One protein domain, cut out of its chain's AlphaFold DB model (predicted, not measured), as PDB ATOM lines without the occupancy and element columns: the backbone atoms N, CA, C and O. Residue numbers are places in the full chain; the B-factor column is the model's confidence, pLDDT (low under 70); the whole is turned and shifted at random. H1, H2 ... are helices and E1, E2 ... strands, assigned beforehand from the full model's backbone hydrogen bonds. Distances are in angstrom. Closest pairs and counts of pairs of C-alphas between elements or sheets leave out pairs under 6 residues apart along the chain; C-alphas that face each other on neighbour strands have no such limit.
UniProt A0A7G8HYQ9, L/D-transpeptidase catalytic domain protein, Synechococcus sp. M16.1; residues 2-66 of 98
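AT A GLANCE: This is residues 2 to 66 of the 98 residues of the protein "L/D-transpeptidase catalytic domain protein" of Synechococcus sp. M16.1 (UniProt A0A7G8HYQ9). A small wall of three strands, E1, E2 and E3, has the last part of the long helix H1, residues 18 to 25, packed on it, with the short helix H2 near one end of the strands. Residues 2 to 17, of which 9 to 17 belong to H1, stick out from this body as a long arm. The printed part has 65 residues, with two named helices and three named strands in the order H1 H2 E1 E2 E3; the sheet, E1 - E2 - E3, is antiparallel and the class is mixed, helices and strands. The whole is loose, with a radius of gyration of the C-alphas of 14.8 A, and only just elongated, spanning 49 by 29 by 16 A.

IN THESE COORDINATES: H1, residues 9 to 26, begins with C-alpha 9 at (132.215, 69.258, 95.178) and is 25.7 A long. H2 is residues 30 to 33, 5.0 A. E1 is residues 39 to 43, 13.1 A, E2 residues 48 to 53, 16.4 A, and E3 residues 56 to 62, 18.1 A, ending with C-alpha 62 at (136.570, 72.903, 115.047).

HOW THE PARTS SIT: E1, E2 and E3 form a meander, each strand the antiparallel neighbour of the one before. In the hairpin E1 and E2, N 41 and O 50 are 2.9 A apart; in the hairpin E2 and E3, N 49 and O 61 are 2.9 A apart, both within hydrogen-bond range. H1 is on the sheet but only grazes it, its closest C-alphas to E3 being Val 21 and Ala 60, 7.2 A. H2 also only grazes it, with residues 32 to 33; the closest C-alphas of H2 and E1 are Leu 32 and Val 41, 7.5 A. H1 and H2 are only just apart, closest 8.3 A. In H1 every O i to N i+4 pair is within hydrogen-bond range; H2 is too short for such a pair, and its one O i to N i+3 pair is within range.

THE WHOLE: The C-alphas of Leu 2 and Gly 66, the two farthest apart, are 51.5 A apart. Without the free residues the body spans 28 by 23 by 17 A. The printed part has no cut, and its four links between elements are tight. The mean pLDDT of the printed part is 91.0, and residue 2 is under 70.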
ATOM      1  N   LEU A   2     129.392  80.449  76.608       64.06
ATOM      2  CA  LEU A   2     129.250  79.114  77.196       64.06
ATOM      3  C   LEU A   2     128.855  79.276  78.678       64.06
ATOM      4  O   LEU A   2     129.377  80.190  79.321       64.06
ATOM      5  N   PRO A   3     127.932  78.459  79.217       78.00
ATOM      6  CA  PRO A   3     127.605  78.482  80.640       78.00
ATOM      7  C   PRO A   3     128.825  78.056  81.467       78.00
ATOM      8  O   PRO A   3     129.588  77.183  81.050       78.00
ATOM      9  N   LEU A   4     129.016  78.688  82.627       76.38
ATOM     10  CA  LEU A   4     130.061  78.286  83.566       76.38
ATOM     11  C   LEU A   4     129.803  76.838  84.017       76.38
ATOM     12  O   LEU A   4     128.652  76.505  84.315       76.38
ATOM     13  N   PRO A   5     130.836  75.978  84.066       77.75
ATOM     14  CA  PRO A   5     130.684  74.640  84.615       77.75
ATOM     15  C   PRO A   5     130.253  74.730  86.089       77.75
ATOM     16  O   PRO A   5     130.648  75.673  86.785       77.75
ATOM     17  N   PRO A   6     129.435  73.780  86.574       78.38
ATOM     18  CA  PRO A   6     129.047  73.752  87.975       78.38
ATOM     19  C   PRO A   6     130.295  73.632  88.865       78.38
ATOM     20  O   PRO A   6     131.261  72.971  88.475       78.38
ATOM     21  N   PRO A   7     130.301  74.271  90.045       79.12
ATOM     22  CA  PRO A   7     131.431  74.199  90.960       79.12
ATOM     23  C   PRO A   7     131.694  72.754  91.405       79.12
ATOM     24  O   PRO A   7     130.769  71.996  91.696       79.12
ATOM     25  N   GLU A   8     132.974  72.396  91.483       88.38
ATOM     26  CA  GLU A   8     133.455  71.108  91.989       88.38
ATOM     27  C   GLU A   8     132.964  70.852  93.434       88.38
ATOM     28  O   GLU A   8     132.878  71.796  94.231       88.38
ATOM     29  N   PRO A   9     132.718  69.590  93.840       87.50
ATOM     30  CA  PRO A   9     132.215  69.258  95.178       87.50
ATOM     31  C   PRO A   9     133.047  69.834  96.333       87.50
ATOM     32  O   PRO A   9     132.495  70.244  97.352       87.50
ATOM     33  N   LEU A  10     134.374  69.905  96.182       85.94
ATOM     34  CA  LEU A  10     135.251  70.473  97.210       85.94
ATOM     35  C   LEU A  10     135.029  71.981  97.394       85.94
ATOM     36  O   LEU A  10     135.011  72.456  98.527       85.94
ATOM     37  N   ALA A  11     134.813  72.717  96.304       82.56
ATOM     38  CA  ALA A  11     134.534  74.149  96.363       82.56
ATOM     39  C   ALA A  11     133.184  74.419  97.045       82.56
ATOM     40  O   ALA A  11     133.068  75.338  97.852       82.56
ATOM     41  N   LEU A  12     132.183  73.568  96.789       81.94
ATOM     42  CA  LEU A  12     130.890  73.627  97.476       81.94
ATOM     43  C   LEU A  12     131.026  73.375  98.984       81.94
ATOM     44  O   LEU A  12     130.430  74.093  99.783       81.94
ATOM     45  N   LEU A  13     131.834  72.388  99.383       83.50
ATOM     46  CA  LEU A  13     132.104  72.102 100.796       83.50
ATOM     47  C   LEU A  13     132.843  73.254 101.489       83.50
ATOM     48  O   LEU A  13     132.529  73.574 102.634       83.50
ATOM     49  N   GLN A  14     133.798  73.887 100.805       81.44
ATOM     50  CA  GLN A  14     134.529  75.046 101.320       81.44
ATOM     51  C   GLN A  14     133.610  76.253 101.507       81.44
ATOM     52  O   GLN A  14     133.564  76.804 102.603       81.44
ATOM     53  N   ALA A  15     132.816  76.598 100.492       77.81
ATOM     54  CA  ALA A  15     131.845  77.685 100.584       77.81
ATOM     55  C   ALA A  15     130.839  77.448 101.724       77.81
ATOM     56  O   ALA A  15     130.617  78.324 102.555       77.81
ATOM     57  N   ALA A  16     130.311  76.226 101.852       77.31
ATOM     58  CA  ALA A  16     129.411  75.875 102.949       77.31
ATOM     59  C   ALA A  16     130.088  75.969 104.333       77.31
ATOM     60  O   ALA A  16     129.455  76.357 105.321       77.31
ATOM     61  N   ALA A  17     131.375  75.622 104.430       81.06
ATOM     62  CA  ALA A  17     132.141  75.779 105.660       81.06
ATOM     63  C   ALA A  17     132.346  77.261 106.017       81.06
ATOM     64  O   ALA A  17     132.180  77.632 107.181       81.06
ATOM     65  N   GLU A  18     132.649  78.109 105.034       84.19
ATOM     66  CA  GLU A  18     132.785  79.560 105.200       84.19
ATOM     67  C   GLU A  18     131.464  80.217 105.618       84.19
ATOM     68  O   GLU A  18     131.441  81.005 106.571       84.19
ATOM     69  N   ASP A  19     130.351  79.829 104.997       88.06
ATOM     70  CA  ASP A  19     129.009  80.284 105.370       88.06
ATOM     71  C   ASP A  19     128.670  79.884 106.807       88.06
ATOM     72  O   ASP A  19     128.195  80.700 107.602       88.06
ATOM     73  N   SER A  20     128.984  78.643 107.192       91.31
ATOM     74  CA  SER A  20     128.808  78.177 108.568       91.31
ATOM     75  C   SER A  20     129.635  78.999 109.557       91.31
ATOM     76  O   SER A  20     129.143  79.331 110.637       91.31
ATOM     77  N   VAL A  21     130.898  79.305 109.238       93.69
ATOM     78  CA  VAL A  21     131.776  80.137 110.084       93.69
ATOM     79  C   VAL A  21     131.217  81.543 110.222       93.69
ATOM     80  O   VAL A  21     131.172  82.072 111.333       93.69
ATOM     81  N   THR A  22     130.737  82.118 109.125       93.69
ATOM     82  CA  THR A  22     130.157  83.461 109.092       93.69
ATOM     83  C   THR A  22     128.880  83.543 109.923       93.69
ATOM     84  O   THR A  22     128.745  84.441 110.756       93.69
ATOM     85  N   ALA A  23     127.971  82.579 109.769       94.44
ATOM     86  CA  ALA A  23     126.734  82.512 110.541       94.44
ATOM     87  C   ALA A  23     127.002  82.361 112.048       94.44
ATOM     88  O   ALA A  23     126.390  83.046 112.871       94.44
ATOM     89  N   ASP A  24     127.953  81.505 112.424       95.81
ATOM     90  CA  ASP A  24     128.297  81.310 113.830       95.81
ATOM     91  C   ASP A  24     129.005  82.530 114.425       95.81
ATOM     92  O   ASP A  24     128.711  82.906 115.560       95.81
ATOM     93  N   LEU A  25     129.888  83.187 113.664       94.50
ATOM     94  CA  LEU A  25     130.504  84.449 114.069       94.50
ATOM     95  C   LEU A  25     129.431  85.516 114.311       94.50
ATOM     96  O   LEU A  25     129.466  86.193 115.338       94.50
ATOM     97  N   ALA A  26     128.453  85.641 113.409       93.81
ATOM     98  CA  ALA A  26     127.349  86.587 113.549       93.81
ATOM     99  C   ALA A  26     126.490  86.316 114.798       93.81
ATOM    100  O   ALA A  26     125.977  87.260 115.402       93.81
ATOM    101  N   SER A  27     126.381  85.052 115.223       94.75
ATOM    102  CA  SER A  27     125.643  84.653 116.430       94.75
ATOM    103  C   SER A  27     126.334  85.022 117.748       94.75
ATOM    104  O   SER A  27     125.702  84.973 118.804       94.75
ATOM    105  N   LEU A  28     127.623  85.389 117.721       94.69
ATOM    106  CA  LEU A  28     128.345  85.747 118.938       94.69
ATOM    107  C   LEU A  28     127.795  87.050 119.552       94.69
ATOM    108  O   LEU A  28     127.477  87.996 118.815       94.69
ATOM    109  N   PRO A  29     127.760  87.152 120.893       94.56
ATOM    110  CA  PRO A  29     127.487  88.402 121.596       94.56
ATOM    111  C   PRO A  29     128.353  89.569 121.099       94.56
ATOM    112  O   PRO A  29     129.529  89.402 120.759       94.56
ATOM    113  N   GLN A  30     127.760  90.764 121.039       93.44
ATOM    114  CA  GLN A  30     128.423  91.953 120.499       93.44
ATOM    115  C   GLN A  30     129.626  92.386 121.343       93.44
ATOM    116  O   GLN A  30     130.618  92.826 120.780       93.44
ATOM    117  N   ASP A  31     129.577  92.240 122.667       94.06
ATOM    118  CA  ASP A  31     130.687  92.582 123.562       94.06
ATOM    119  C   ASP A  31     131.940  91.742 123.277       94.06
ATOM    120  O   ASP A  31     133.053  92.263 123.321       94.06
ATOM    121  N   LEU A  32     131.763  90.473 122.900       93.12
ATOM    122  CA  LEU A  32     132.863  89.612 122.467       93.12
ATOM    123  C   LEU A  32     133.394  90.045 121.093       93.12
ATOM    124  O   LEU A  32     134.597  90.186 120.910       93.12
ATOM    125  N   ARG A  33     132.508  90.338 120.132       92.69
ATOM    126  CA  ARG A  33     132.919  90.780 118.786       92.69
ATOM    127  C   ARG A  33     133.551  92.168 118.750       92.69
ATOM    128  O   ARG A  33     134.416  92.400 117.921       92.69
ATOM    129  N   SER A  34     133.137  93.084 119.617       90.81
ATOM    130  CA  SER A  34     133.643  94.462 119.662       90.81
ATOM    131  C   SER A  34     134.885  94.620 120.538       90.81
ATOM    132  O   SER A  34     135.422  95.722 120.645       90.81
ATOM    133  N   ASN A  35     135.347  93.548 121.185       91.81
ATOM    134  CA  ASN A  35     136.539  93.599 122.014       91.81
ATOM    135  C   ASN A  35     137.783  93.860 121.142       91.81
ATOM    136  O   ASN A  35     138.097  93.111 120.211       91.81
ATOM    137  N   SER A  36     138.485  94.948 121.460       91.50
ATOM    138  CA  SER A  36     139.676  95.408 120.745       91.50
ATOM    139  C   SER A  36     140.920  94.557 121.031       91.50
ATOM    140  O   SER A  36     141.855  94.535 120.239       91.50
ATOM    141  N   SER A  37     140.941  93.803 122.130       95.00
ATOM    142  CA  SER A  37     142.047  92.899 122.454       95.00
ATOM    143  C   SER A  37     141.977  91.588 121.668       95.00
ATOM    144  O   SER A  37     140.907  91.136 121.247       95.00
ATOM    145  N   ARG A  38     143.131  90.932 121.501       96.50
ATOM    146  CA  ARG A  38     143.184  89.566 120.976       96.50
ATOM    147  C   ARG A  38     142.628  88.598 122.011       96.50
ATOM    148  O   ARG A  38     143.160  88.500 123.112       96.50
ATOM    149  N   HIS A  39     141.613  87.840 121.630       97.06
ATOM    150  CA  HIS A  39     140.962  86.893 122.523       97.06
ATOM    151  C   HIS A  39     140.378  85.710 121.751       97.06
ATOM    152  O   HIS A  39     140.327  85.685 120.517       97.06
ATOM    153  N   VAL A  40     139.972  84.696 122.507       97.12
ATOM    154  CA  VAL A  40     139.419  83.454 121.982       97.12
ATOM    155  C   VAL A  40     137.977  83.323 122.448       97.12
ATOM    156  O   VAL A  40     137.693  83.500 123.631       97.12
ATOM    157  N   VAL A  41     137.070  82.991 121.531       97.31
ATOM    158  CA  VAL A  41     135.669  82.698 121.856       97.31
ATOM    159  C   VAL A  41     135.367  81.247 121.508       97.31
ATOM    160  O   VAL A  41     135.461  80.854 120.348       97.31
ATOM    161  N   MET A  42     134.992  80.447 122.507       96.75
ATOM    162  CA  MET A  42     134.576  79.055 122.326       96.75
ATOM    163  C   MET A  42     133.048  78.958 122.305       96.75
ATOM    164  O   MET A  42     132.388  79.012 123.343       96.75
ATOM    165  N   LEU A  43     132.472  78.769 121.118       96.62
ATOM    166  CA  LEU A  43     131.039  78.560 120.944       96.62
ATOM    167  C   LEU A  43     130.715  77.068 121.096       96.62
ATOM    168  O   LEU A  43     130.667  76.314 120.123       96.62
ATOM    169  N   ARG A  44     130.488  76.636 122.343       94.88
ATOM    170  CA  ARG A  44     130.298  75.218 122.711       94.88
ATOM    171  C   ARG A  44     129.217  74.513 121.883       94.88
ATOM    172  O   ARG A  44     129.451  73.410 121.402       94.88
ATOM    173  N   GLY A  45     128.070  75.165 121.661       93.38
ATOM    174  CA  GLY A  45     126.943  74.600 120.898       93.38
ATOM    175  C   GLY A  45     127.240  74.344 119.417       93.38
ATOM    176  O   GLY A  45     126.573  73.529 118.792       93.38
ATOM    177  N   ARG A  46     128.267  75.002 118.865       95.56
ATOM    178  CA  ARG A  46     128.740  74.808 117.488       95.56
ATOM    179  C   ARG A  46     130.096  74.106 117.415       95.56
ATOM    180  O   ARG A  46     130.619  73.928 116.322       95.56
ATOM    181  N   ARG A  47     130.659  73.697 118.564       95.88
ATOM    182  CA  ARG A  47     131.963  73.017 118.675       95.88
ATOM    183  C   ARG A  47     133.056  73.748 117.895       95.88
ATOM    184  O   ARG A  47     133.828  73.147 117.150       95.88
ATOM    185  N   ARG A  48     133.088  75.072 118.053       96.31
ATOM    186  CA  ARG A  48     133.962  75.962 117.290       96.31
ATOM    187  C   ARG A  48     134.639  76.978 118.191       96.31
ATOM    188  O   ARG A  48     134.024  77.515 119.112       96.31
ATOM    189  N   VAL A  49     135.899  77.251 117.889       97.50
ATOM    190  CA  VAL A  49     136.697  78.296 118.522       97.50
ATOM    191  C   VAL A  49     137.029  79.365 117.493       97.50
ATOM    192  O   VAL A  49     137.498  79.044 116.404       97.50
ATOM    193  N   PHE A  50     136.818  80.627 117.855       97.69
ATOM    194  CA  PHE A  50     137.181  81.797 117.064       97.69
ATOM    195  C   PHE A  50     138.375  82.497 117.700       97.69
ATOM    196  O   PHE A  50     138.352  82.795 118.895       97.69
ATOM    197  N   LEU A  51     139.392  82.795 116.899       97.38
ATOM    198  CA  LEU A  51     140.448  83.733 117.262       97.38
ATOM    199  C   LEU A  51     140.068  85.108 116.718       97.38
ATOM    200  O   LEU A  51     140.070  85.317 115.502       97.38
ATOM    201  N   LEU A  52     139.756  86.032 117.621       96.94
ATOM    202  CA  LEU A  52     139.406  87.408 117.301       96.94
ATOM    203  C   LEU A  52     140.556  88.337 117.690       96.94
ATOM    204  O   LEU A  52     141.224  88.137 118.705       96.94
ATOM    205  N   ASP A  53     140.799  89.350 116.870       96.25
ATOM    206  CA  ASP A  53     141.816  90.371 117.111       96.25
ATOM    207  C   ASP A  53     141.289  91.711 116.606       96.25
ATOM    208  O   ASP A  53     140.961  91.832 115.423       96.25
ATOM    209  N   ASN A  54     141.157  92.693 117.501       94.06
ATOM    210  CA  ASN A  54     140.539  93.984 117.196       94.06
ATOM    211  C   ASN A  54     139.148  93.844 116.543       94.06
ATOM    212  O   ASN A  54     138.848  94.471 115.528       94.06
ATOM    213  N   GLY A  55     138.330  92.936 117.080       90.44
ATOM    214  CA  GLY A  55     137.010  92.588 116.552       90.44
ATOM    215  C   GLY A  55     136.973  91.925 115.171       90.44
ATOM    216  O   GLY A  55     135.897  91.692 114.622       90.44
ATOM    217  N   ARG A  56     138.130  91.579 114.594       93.12
ATOM    218  CA  ARG A  56     138.229  90.876 113.308       93.12
ATOM    219  C   ARG A  56     138.500  89.395 113.519       93.12
ATOM    220  O   ARG A  56     139.351  89.022 114.327       93.12
ATOM    221  N   LEU A  57     137.831  88.553 112.732       95.88
ATOM    222  CA  LEU A  57     138.135  87.127 112.676       95.88
ATOM    223  C   LEU A  57     139.526  86.907 112.076       95.88
ATOM    224  O   LEU A  57     139.795  87.314 110.947       95.88
ATOM    225  N   ARG A  58     140.411  86.264 112.841       96.38
ATOM    226  CA  ARG A  58     141.738  85.831 112.382       96.38
ATOM    227  C   ARG A  58     141.716  84.386 111.917       96.38
ATOM    228  O   ARG A  58     142.342  84.072 110.914       96.38
ATOM    229  N   ASN A  59     141.055  83.515 112.678       95.88
ATOM    230  CA  ASN A  59     140.902  82.109 112.327       95.88
ATOM    231  C   ASN A  59     139.742  81.463 113.099       95.88
ATOM    232  O   ASN A  59     139.355  81.958 114.162       95.88
ATOM    233  N   ALA A  60     139.230  80.348 112.587       96.44
ATOM    234  CA  ALA A  60     138.221  79.527 113.237       96.44
ATOM    235  C   ALA A  60     138.615  78.048 113.165       96.44
ATOM    236  O   ALA A  60     139.045  77.566 112.121       96.44
ATOM    237  N   PHE A  61     138.443  77.324 114.269       95.62
ATOM    238  CA  PHE A  61     138.814  75.913 114.361       95.62
ATOM    239  C   PHE A  61     137.661  75.078 114.916       95.62
ATOM    240  O   PHE A  61     137.017  75.508 115.883       95.62
ATOM    241  N   PRO A  62     137.393  73.884 114.358       96.00
ATOM    242  CA  PRO A  62     136.570  72.903 115.047       96.00
ATOM    243  C   PRO A  62     137.285  72.450 116.327       96.00
ATOM    244  O   PRO A  62     138.512  72.371 116.370       96.00
ATOM    245  N   VAL A  63     136.525  72.153 117.377       96.31
ATOM    246  CA  VAL A  63     137.078  71.701 118.657       96.31
ATOM    247  C   VAL A  63     136.227  70.585 119.251       96.31
ATOM    248  O   VAL A  63     135.002  70.585 119.128       96.31
ATOM    249  N   ALA A  64     136.869  69.640 119.931       96.25
ATOM    250  CA  ALA A  64     136.161  68.722 120.809       96.25
ATOM    251  C   ALA A  64     135.668  69.463 122.064       96.25
ATOM    252  O   ALA A  64     136.250  70.456 122.493       96.25
ATOM    253  N   ILE A  65     134.587  68.970 122.659       95.94
ATOM    254  CA  ILE A  65     134.061  69.479 123.928       95.94
ATOM    255  C   ILE A  65     133.948  68.322 124.910       95.94
ATOM    256  O   ILE A  65     133.871  67.165 124.495       95.94
ATOM    257  N   GLY A  66     133.920  68.649 126.198       94.56
ATOM    258  CA  GLY A  66     133.687  67.667 127.246       94.56
ATOM    259  C   GLY A  66     132.399  66.868 127.023       94.56
ATOM    260  O   GLY A  66     131.393  67.415 126.560       94.56
TER     261      GLY A  66